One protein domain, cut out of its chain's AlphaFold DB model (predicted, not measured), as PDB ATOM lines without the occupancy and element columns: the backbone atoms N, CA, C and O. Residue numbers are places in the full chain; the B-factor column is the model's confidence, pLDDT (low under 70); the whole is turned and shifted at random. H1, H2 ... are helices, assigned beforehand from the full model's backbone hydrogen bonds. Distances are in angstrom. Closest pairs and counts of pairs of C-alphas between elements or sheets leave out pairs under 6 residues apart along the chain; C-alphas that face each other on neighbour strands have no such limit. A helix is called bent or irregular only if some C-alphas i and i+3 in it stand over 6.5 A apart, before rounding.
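AT A GLANCE: This is residues 2 to 52 of the 52 residues of an uncharacterized protein of Bacillus anthracis (UniProt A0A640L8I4). Two helices of equal residue count, H1 and H2, meet near their ends and make an open corner like an L, with a tight link round the bend. From the far end of H2 the long link turns and folds back along H2 to the short helix H3, and residues 2 to 14 and 47 to 52 stand free as two arms at opposite ends of the model. The printed part has 51 residues with three named helices, in the order H1, H2, H3, and no named strand; the class is all helix. The whole is loose, with a radius of gyration of the C-alphas of 13.8 A, and its C-alphas span 38 by 27 by 21 A.

IN THESE COORDINATES: H1 and H2 are the longest helices, with 11 residues each. H1 holds residues 9 to 19 and measures 15.1 A from first to last C-alpha; it begins at C-alpha 9, at (40.865, -20.591, 100.259). H2 holds residues 25 to 35 and measures 15.3 A; its last C-alpha, that of Met 35, is at (38.754, -41.788, 105.794). H3 holds the four residues 47 to 50, and C-alpha 50 is at (56.709, -48.337, 89.844). H3 is neither bent nor irregular, but only just: C-alphas 47 and 50 are 6.1 A apart.

HOW THE PARTS SIT: H1 and H2 touch only at the corner by their link, and only just, with 3 pairs of C-alphas within 8 A. Their closest C-alphas are those of Phe 19 and Leu 28, 5.6 A apart, while their centres are 15.1 A apart. They run opposite ways at a steep tilt of 67 degrees, only just short of about perpendicular. H3 touches no helix: H1 and H3 are apart, and H2 and H3 are apart too, though they follow each other in the chain. In H1 and H2 every O i to N i+4 pair is within hydrogen-bond range. H3 is too short for such a pair, and its one O i to N i+3 pair is not within range.

THE WHOLE: The two C-alphas farthest apart are those of Ser 2 and Thr 52, 42.2 A, which are also the first and last of the printed part; Thr 52 is the chain's last residue. Without the stretches that stand free, the body has 32 residues and spans 28 by 16 by 9 A. The printed part has no cut. The link from H1 to H2, with 5 residues, is tight, and the link from H2 to H3, with 11 residues, is long. The mean pLDDT of the printed part is 78.4; residues 2 to 7 and 47 to 52 are under 70, and H3 has a mean of 57.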
ATOM      1  N   SER A   2      27.382 -21.793  86.841       51.25
ATOM      2  CA  SER A   2      28.494 -22.572  87.398       51.25
ATOM      3  C   SER A   2      28.412 -22.515  88.918       51.25
ATOM      4  O   SER A   2      28.652 -21.469  89.517       51.25
ATOM      5  N   ASN A   3      28.055 -23.636  89.532       56.09
ATOM      6  CA  ASN A   3      28.128 -23.832  90.970       56.09
ATOM      7  C   ASN A   3      29.617 -23.972  91.335       56.09
ATOM      8  O   ASN A   3      30.111 -25.069  91.579       56.09
ATOM      9  N   GLN A   4      30.370 -22.872  91.235       59.62
ATOM     10  CA  GLN A   4      31.725 -22.800  91.759       59.62
ATOM     11  C   GLN A   4      31.568 -22.877  93.270       59.62
ATOM     12  O   GLN A   4      31.346 -21.864  93.930       59.62
ATOM     13  N   GLN A   5      31.614 -24.097  93.806       62.19
ATOM     14  CA  GLN A   5      31.870 -24.294  95.219       62.19
ATOM     15  C   GLN A   5      33.171 -23.555  95.499       62.19
ATOM     16  O   GLN A   5      34.245 -24.002  95.100       62.19
ATOM     17  N   LEU A   6      33.044 -22.364  96.085       63.72
ATOM     18  CA  LEU A   6      34.158 -21.570  96.563       63.72
ATOM     19  C   LEU A   6      34.768 -22.386  97.693       63.72
ATOM     20  O   LEU A   6      34.383 -22.266  98.855       63.72
ATOM     21  N   VAL A   7      35.660 -23.297  97.314       66.00
ATOM     22  CA  VAL A   7      36.483 -24.048  98.247       66.00
ATOM     23  C   VAL A   7      37.154 -22.985  99.097       66.00
ATOM     24  O   VAL A   7      37.773 -22.060  98.564       66.00
ATOM     25  N   ASN A   8      36.929 -23.029 100.407       82.62
ATOM     26  CA  ASN A   8      37.438 -21.995 101.291       82.62
ATOM     27  C   ASN A   8      38.959 -21.920 101.107       82.62
ATOM     28  O   ASN A   8      39.660 -22.882 101.408       82.62
ATOM     29  N   LEU A   9      39.454 -20.784 100.610       83.19
ATOM     30  CA  LEU A   9      40.865 -20.591 100.259       83.19
ATOM     31  C   LEU A   9      41.809 -20.923 101.419       83.19
ATOM     32  O   LEU A   9      42.917 -21.393 101.189       83.19
ATOM     33  N   ARG A  10      41.372 -20.728 102.671       82.00
ATOM     34  CA  ARG A  10      42.166 -21.102 103.851       82.00
ATOM     35  C   ARG A  10      42.294 -22.615 103.995       82.00
ATOM     36  O   ARG A  10      43.362 -23.095 104.353       82.00
ATOM     37  N   ILE A  11      41.218 -23.346 103.711       84.19
ATOM     38  CA  ILE A  11      41.205 -24.811 103.745       84.19
ATOM     39  C   ILE A  11      42.053 -25.351 102.595       84.19
ATOM     40  O   ILE A  11      42.906 -26.194 102.832       84.19
ATOM     41  N   ASP A  12      41.888 -24.817 101.383       83.94
ATOM     42  CA  ASP A  12      42.694 -25.209 100.220       83.94
ATOM     43  C   ASP A  12      44.195 -24.953 100.451       83.94
ATOM     44  O   ASP A  12      45.021 -25.837 100.222       83.94
ATOM     45  N   PHE A  13      44.554 -23.785 100.994       88.44
ATOM     46  CA  PHE A  13      45.942 -23.453 101.316       88.44
ATOM     47  C   PHE A  13      46.529 -24.363 102.401       88.44
ATOM     48  O   PHE A  13      47.622 -24.894 102.222       88.44
ATOM     49  N   ALA A  14      45.813 -24.577 103.511       87.19
ATOM     50  CA  ALA A  14      46.279 -25.453 104.585       87.19
ATOM     51  C   ALA A  14      46.410 -26.909 104.114       87.19
ATOM     52  O   ALA A  14      47.380 -27.584 104.453       87.19
ATOM     53  N   PHE A  15      45.475 -27.374 103.285       86.94
ATOM     54  CA  PHE A  15      45.508 -28.712 102.707       86.94
ATOM     55  C   PHE A  15      46.719 -28.890 101.783       86.94
ATOM     56  O   PHE A  15      47.455 -29.865 101.917       86.94
ATOM     57  N   LYS A  16      46.989 -27.921 100.901       85.88
ATOM     58  CA  LYS A  16      48.181 -27.924 100.035       85.88
ATOM     59  C   LYS A  16      49.485 -27.808 100.822       85.88
ATOM     60  O   LYS A  16      50.452 -28.465 100.467       85.88
ATOM     61  N   GLN A  17      49.519 -27.023 101.894       85.69
ATOM     62  CA  GLN A  17      50.687 -26.939 102.777       85.69
ATOM     63  C   GLN A  17      50.973 -28.263 103.489       85.69
ATOM     64  O   GLN A  17      52.130 -28.622 103.668       85.69
ATOM     65  N   LEU A  18      49.933 -28.989 103.904       84.62
ATOM     66  CA  LEU A  18      50.096 -30.231 104.654       84.62
ATOM     67  C   LEU A  18      50.400 -31.425 103.738       84.62
ATOM     68  O   LEU A  18      51.251 -32.248 104.061       84.62
ATOM     69  N   PHE A  19      49.715 -31.509 102.597       85.44
ATOM     70  CA  PHE A  19      49.720 -32.685 101.723       85.44
ATOM     71  C   PHE A  19      50.330 -32.446 100.338       85.44
ATOM     72  O   PHE A  19      50.629 -33.399  99.630       85.44
ATOM     73  N   GLY A  20      50.483 -31.189  99.921       79.25
ATOM     74  CA  GLY A  20      51.016 -30.805  98.611       79.25
ATOM     75  C   GLY A  20      52.524 -30.546  98.594       79.25
ATOM     76  O   GLY A  20      53.055 -30.142  97.561       79.25
ATOM     77  N   THR A  21      53.221 -30.752  99.711       83.38
ATOM     78  CA  THR A  21      54.686 -30.701  99.791       83.38
ATOM     79  C   THR A  21      55.290 -32.053  99.409       83.38
ATOM     80  O   THR A  21      54.798 -33.101  99.827       83.38
ATOM     81  N   SER A  22      56.382 -32.043  98.640       75.56
ATOM     82  CA  SER A  22      57.077 -33.268  98.220       75.56
ATOM     83  C   SER A  22      57.515 -34.096  99.430       75.56
ATOM     84  O   SER A  22      58.152 -33.553 100.336       75.56
ATOM     85  N   GLY A  23      57.190 -35.390  99.436       77.06
ATOM     86  CA  GLY A  23      57.442 -36.297 100.563       77.06
ATOM     87  C   GLY A  23      56.261 -36.476 101.526       77.06
ATOM     88  O   GLY A  23      56.310 -37.367 102.366       77.06
ATOM     89  N   ASN A  24      55.177 -35.700 101.379       82.25
ATOM     90  CA  ASN A  24      53.945 -35.870 102.166       82.25
ATOM     91  C   ASN A  24      52.835 -36.624 101.405       82.25
ATOM     92  O   ASN A  24      51.680 -36.667 101.836       82.25
ATOM     93  N   GLU A  25      53.170 -37.252 100.279       84.00
ATOM     94  CA  GLU A  25      52.220 -38.040  99.486       84.00
ATOM     95  C   GLU A  25      51.750 -39.275 100.262       84.00
ATOM     96  O   GLU A  25      50.558 -39.578 100.282       84.00
ATOM     97  N   ASP A  26      52.657 -39.933 100.988       84.00
ATOM     98  CA  ASP A  26      52.337 -41.117 101.789       84.00
ATOM     99  C   ASP A  26      51.349 -40.804 102.916       84.00
ATOM    100  O   ASP A  26      50.420 -41.576 103.164       84.00
ATOM    101  N   ILE A  27      51.495 -39.647 103.576       87.00
ATOM    102  CA  ILE A  27      50.583 -39.252 104.656       87.00
ATOM    103  C   ILE A  27      49.211 -38.838 104.118       87.00
ATOM    104  O   ILE A  27      48.197 -39.159 104.739       87.00
ATOM    105  N   LEU A  28      49.155 -38.208 102.937       87.75
ATOM    106  CA  LEU A  28      47.895 -37.946 102.241       87.75
ATOM    107  C   LEU A  28      47.193 -39.259 101.879       87.75
ATOM    108  O   LEU A  28      46.000 -39.417 102.138       87.75
ATOM    109  N   ILE A  29      47.930 -40.212 101.308       87.38
ATOM    110  CA  ILE A  29      47.396 -41.518 100.913       87.38
ATOM    111  C   ILE A  29      46.904 -42.292 102.140       87.38
ATOM    112  O   ILE A  29      45.798 -42.829 102.114       87.38
ATOM    113  N   ALA A  30      47.670 -42.310 103.232       88.31
ATOM    114  CA  ALA A  30      47.269 -42.944 104.484       88.31
ATOM    115  C   ALA A  30      46.000 -42.303 105.068       88.31
ATOM    116  O   ALA A  30      45.072 -43.016 105.457       88.31
ATOM    117  N   PHE A  31      45.926 -40.968 105.078       89.69
ATOM    118  CA  PHE A  31      44.749 -40.231 105.532       89.69
ATOM    119  C   PHE A  31      43.508 -40.572 104.699       89.69
ATOM    120  O   PHE A  31      42.463 -40.912 105.256       89.69
ATOM    121  N   LEU A  32      43.624 -40.541 103.370       90.12
ATOM    122  CA  LEU A  32      42.520 -40.872 102.470       90.12
ATOM    123  C   LEU A  32      42.085 -42.330 102.622       90.12
ATOM    124  O   LEU A  32      40.890 -42.595 102.709       90.12
ATOM    125  N   ASN A  33      43.030 -43.265 102.731       90.31
ATOM    126  CA  ASN A  33      42.733 -44.677 102.965       90.31
ATOM    127  C   ASN A  33      42.019 -44.919 104.299       90.31
ATOM    128  O   ASN A  33      41.163 -45.799 104.372       90.31
ATOM    129  N   ALA A  34      42.331 -44.144 105.340       91.12
ATOM    130  CA  ALA A  34      41.637 -44.224 106.622       91.12
ATOM    131  C   ALA A  34      40.217 -43.638 106.548       91.12
ATOM    132  O   ALA A  34      39.275 -44.264 107.028       91.12
ATOM    133  N   MET A  35      40.054 -42.466 105.925       90.12
ATOM    134  CA  MET A  35      38.754 -41.788 105.794       90.12
ATOM    135  C   MET A  35      37.791 -42.510 104.848       90.12
ATOM    136  O   MET A  35      36.583 -42.497 105.064       90.12
ATOM    137  N   LEU A  36      38.313 -43.130 103.790       88.56
ATOM    138  CA  LEU A  36      37.530 -43.783 102.739       88.56
ATOM    139  C   LEU A  36      37.544 -45.311 102.857       88.56
ATOM    140  O   LEU A  36      37.152 -45.996 101.913       88.56
ATOM    141  N   ARG A  37      37.979 -45.849 104.000       86.62
ATOM    142  CA  ARG A  37      38.148 -47.291 104.225       86.62
ATOM    143  C   ARG A  37      36.902 -48.106 103.874       86.62
ATOM    144  O   ARG A  37      37.029 -49.160 103.265       86.62
ATOM    145  N   ASP A  38      35.723 -47.600 104.226       87.25
ATOM    146  CA  ASP A  38      34.448 -48.294 104.007       87.25
ATOM    147  C   ASP A  38      33.846 -48.021 102.615       87.25
ATOM    148  O   ASP A  38      32.951 -48.734 102.166       87.25
ATOM    149  N   SER A  39      34.354 -47.002 101.914       88.75
ATOM    150  CA  SER A  39      33.894 -46.595 100.577       88.75
ATOM    151  C   SER A  39      34.750 -47.172  99.447       88.75
ATOM    152  O   SER A  39      34.296 -47.254  98.305       88.75
ATOM    153  N   LEU A  40      35.998 -47.549  99.729       84.12
ATOM    154  CA  LEU A  40      36.947 -48.037  98.734       84.12
ATOM    155  C   LEU A  40      36.982 -49.565  98.693       84.12
ATOM    156  O   LEU A  40      37.180 -50.235  99.700       84.12
ATOM    157  N   LYS A  41      36.888 -50.127  97.482       82.19
ATOM    158  CA  LYS A  41      37.062 -51.571  97.245       82.19
ATOM    159  C   LYS A  41      38.522 -52.027  97.396       82.19
ATOM    160  O   LYS A  41      38.779 -53.205  97.622       82.19
ATOM    161  N   SER A  42      39.470 -51.103  97.257       82.88
ATOM    162  CA  SER A  42      40.905 -51.334  97.425       82.88
ATOM    163  C   SER A  42      41.610 -50.051  97.882       82.88
ATOM    164  O   SER A  42      41.175 -48.969  97.478       82.88
ATOM    165  N   PRO A  43      42.705 -50.146  98.659       83.62
ATOM    166  CA  PRO A  43      43.479 -48.980  99.074       83.62
ATOM    167  C   PRO A  43      44.005 -48.172  97.885       83.62
ATOM    168  O   PRO A  43      44.390 -48.727  96.854       83.62
ATOM    169  N   ILE A  44      44.060 -46.856  98.056       86.25
ATOM    170  CA  ILE A  44      44.781 -45.934  97.186       86.25
ATOM    171  C   ILE A  44      46.272 -46.238  97.330       86.25
ATOM    172  O   ILE A  44      46.802 -46.273  98.442       86.25
ATOM    173  N   VAL A  45      46.937 -46.449  96.199       81.75
ATOM    174  CA  VAL A  45      48.379 -46.688  96.092       81.75
ATOM    175  C   VAL A  45      48.983 -45.673  95.132       81.75
ATOM    176  O   VAL A  45      48.426 -45.414  94.064       81.75
ATOM    177  N   SER A  46      50.120 -45.088  95.518       73.38
ATOM    178  CA  SER A  46      50.872 -44.178  94.653       73.38
ATOM    179  C   SER A  46      51.432 -44.952  93.459       73.38
ATOM    180  O   SER A  46      52.191 -45.903  93.630       73.38
ATOM    181  N   THR A  47      51.078 -44.554  92.236       66.25
ATOM    182  CA  THR A  47      51.579 -45.181  90.999       66.25
ATOM    183  C   THR A  47      52.986 -44.714  90.616       66.25
ATOM    184  O   THR A  47      53.593 -45.271  89.702       66.25
ATOM    185  N   PHE A  48      53.539 -43.724  91.324       57.56
ATOM    186  CA  PHE A  48      54.879 -43.189  91.069       57.56
ATOM    187  C   PHE A  48      56.010 -44.111  91.551       57.56
ATOM    188  O   PHE A  48      57.129 -43.995  91.060       57.56
ATOM    189  N   ALA A  49      55.721 -45.066  92.442       54.75
ATOM    190  CA  ALA A  49      56.710 -46.013  92.963       54.75
ATOM    191  C   ALA A  49      57.145 -47.096  91.950       54.75
ATOM    192  O   ALA A  49      58.156 -47.754  92.162       54.75
ATOM    193  N   SER A  50      56.425 -47.279  90.835       49.16
ATOM    194  CA  SER A  50      56.709 -48.337  89.844       49.16
ATOM    195  C   SER A  50      57.614 -47.893  88.686       49.16
ATOM    196  O   SER A  50      57.623 -48.539  87.637       49.16
ATOM    197  N   ARG A  51      58.330 -46.766  88.819       51.47
ATOM    198  CA  ARG A  51      59.157 -46.180  87.743       51.47
ATOM    199  C   ARG A  51      60.669 -46.209  88.014       51.47
ATOM    200  O   ARG A  51      61.394 -45.414  87.420       51.47
ATOM    201  N   THR A  52      61.129 -47.115  88.875       48.56
ATOM    202  CA  THR A  52      62.556 -47.416  89.103       48.56
ATOM    203  C   THR A  52      62.879 -48.835  88.687       48.56
ATOM    204  O   THR A  52      62.123 -49.730  89.129       48.56
TER     205      THR A  52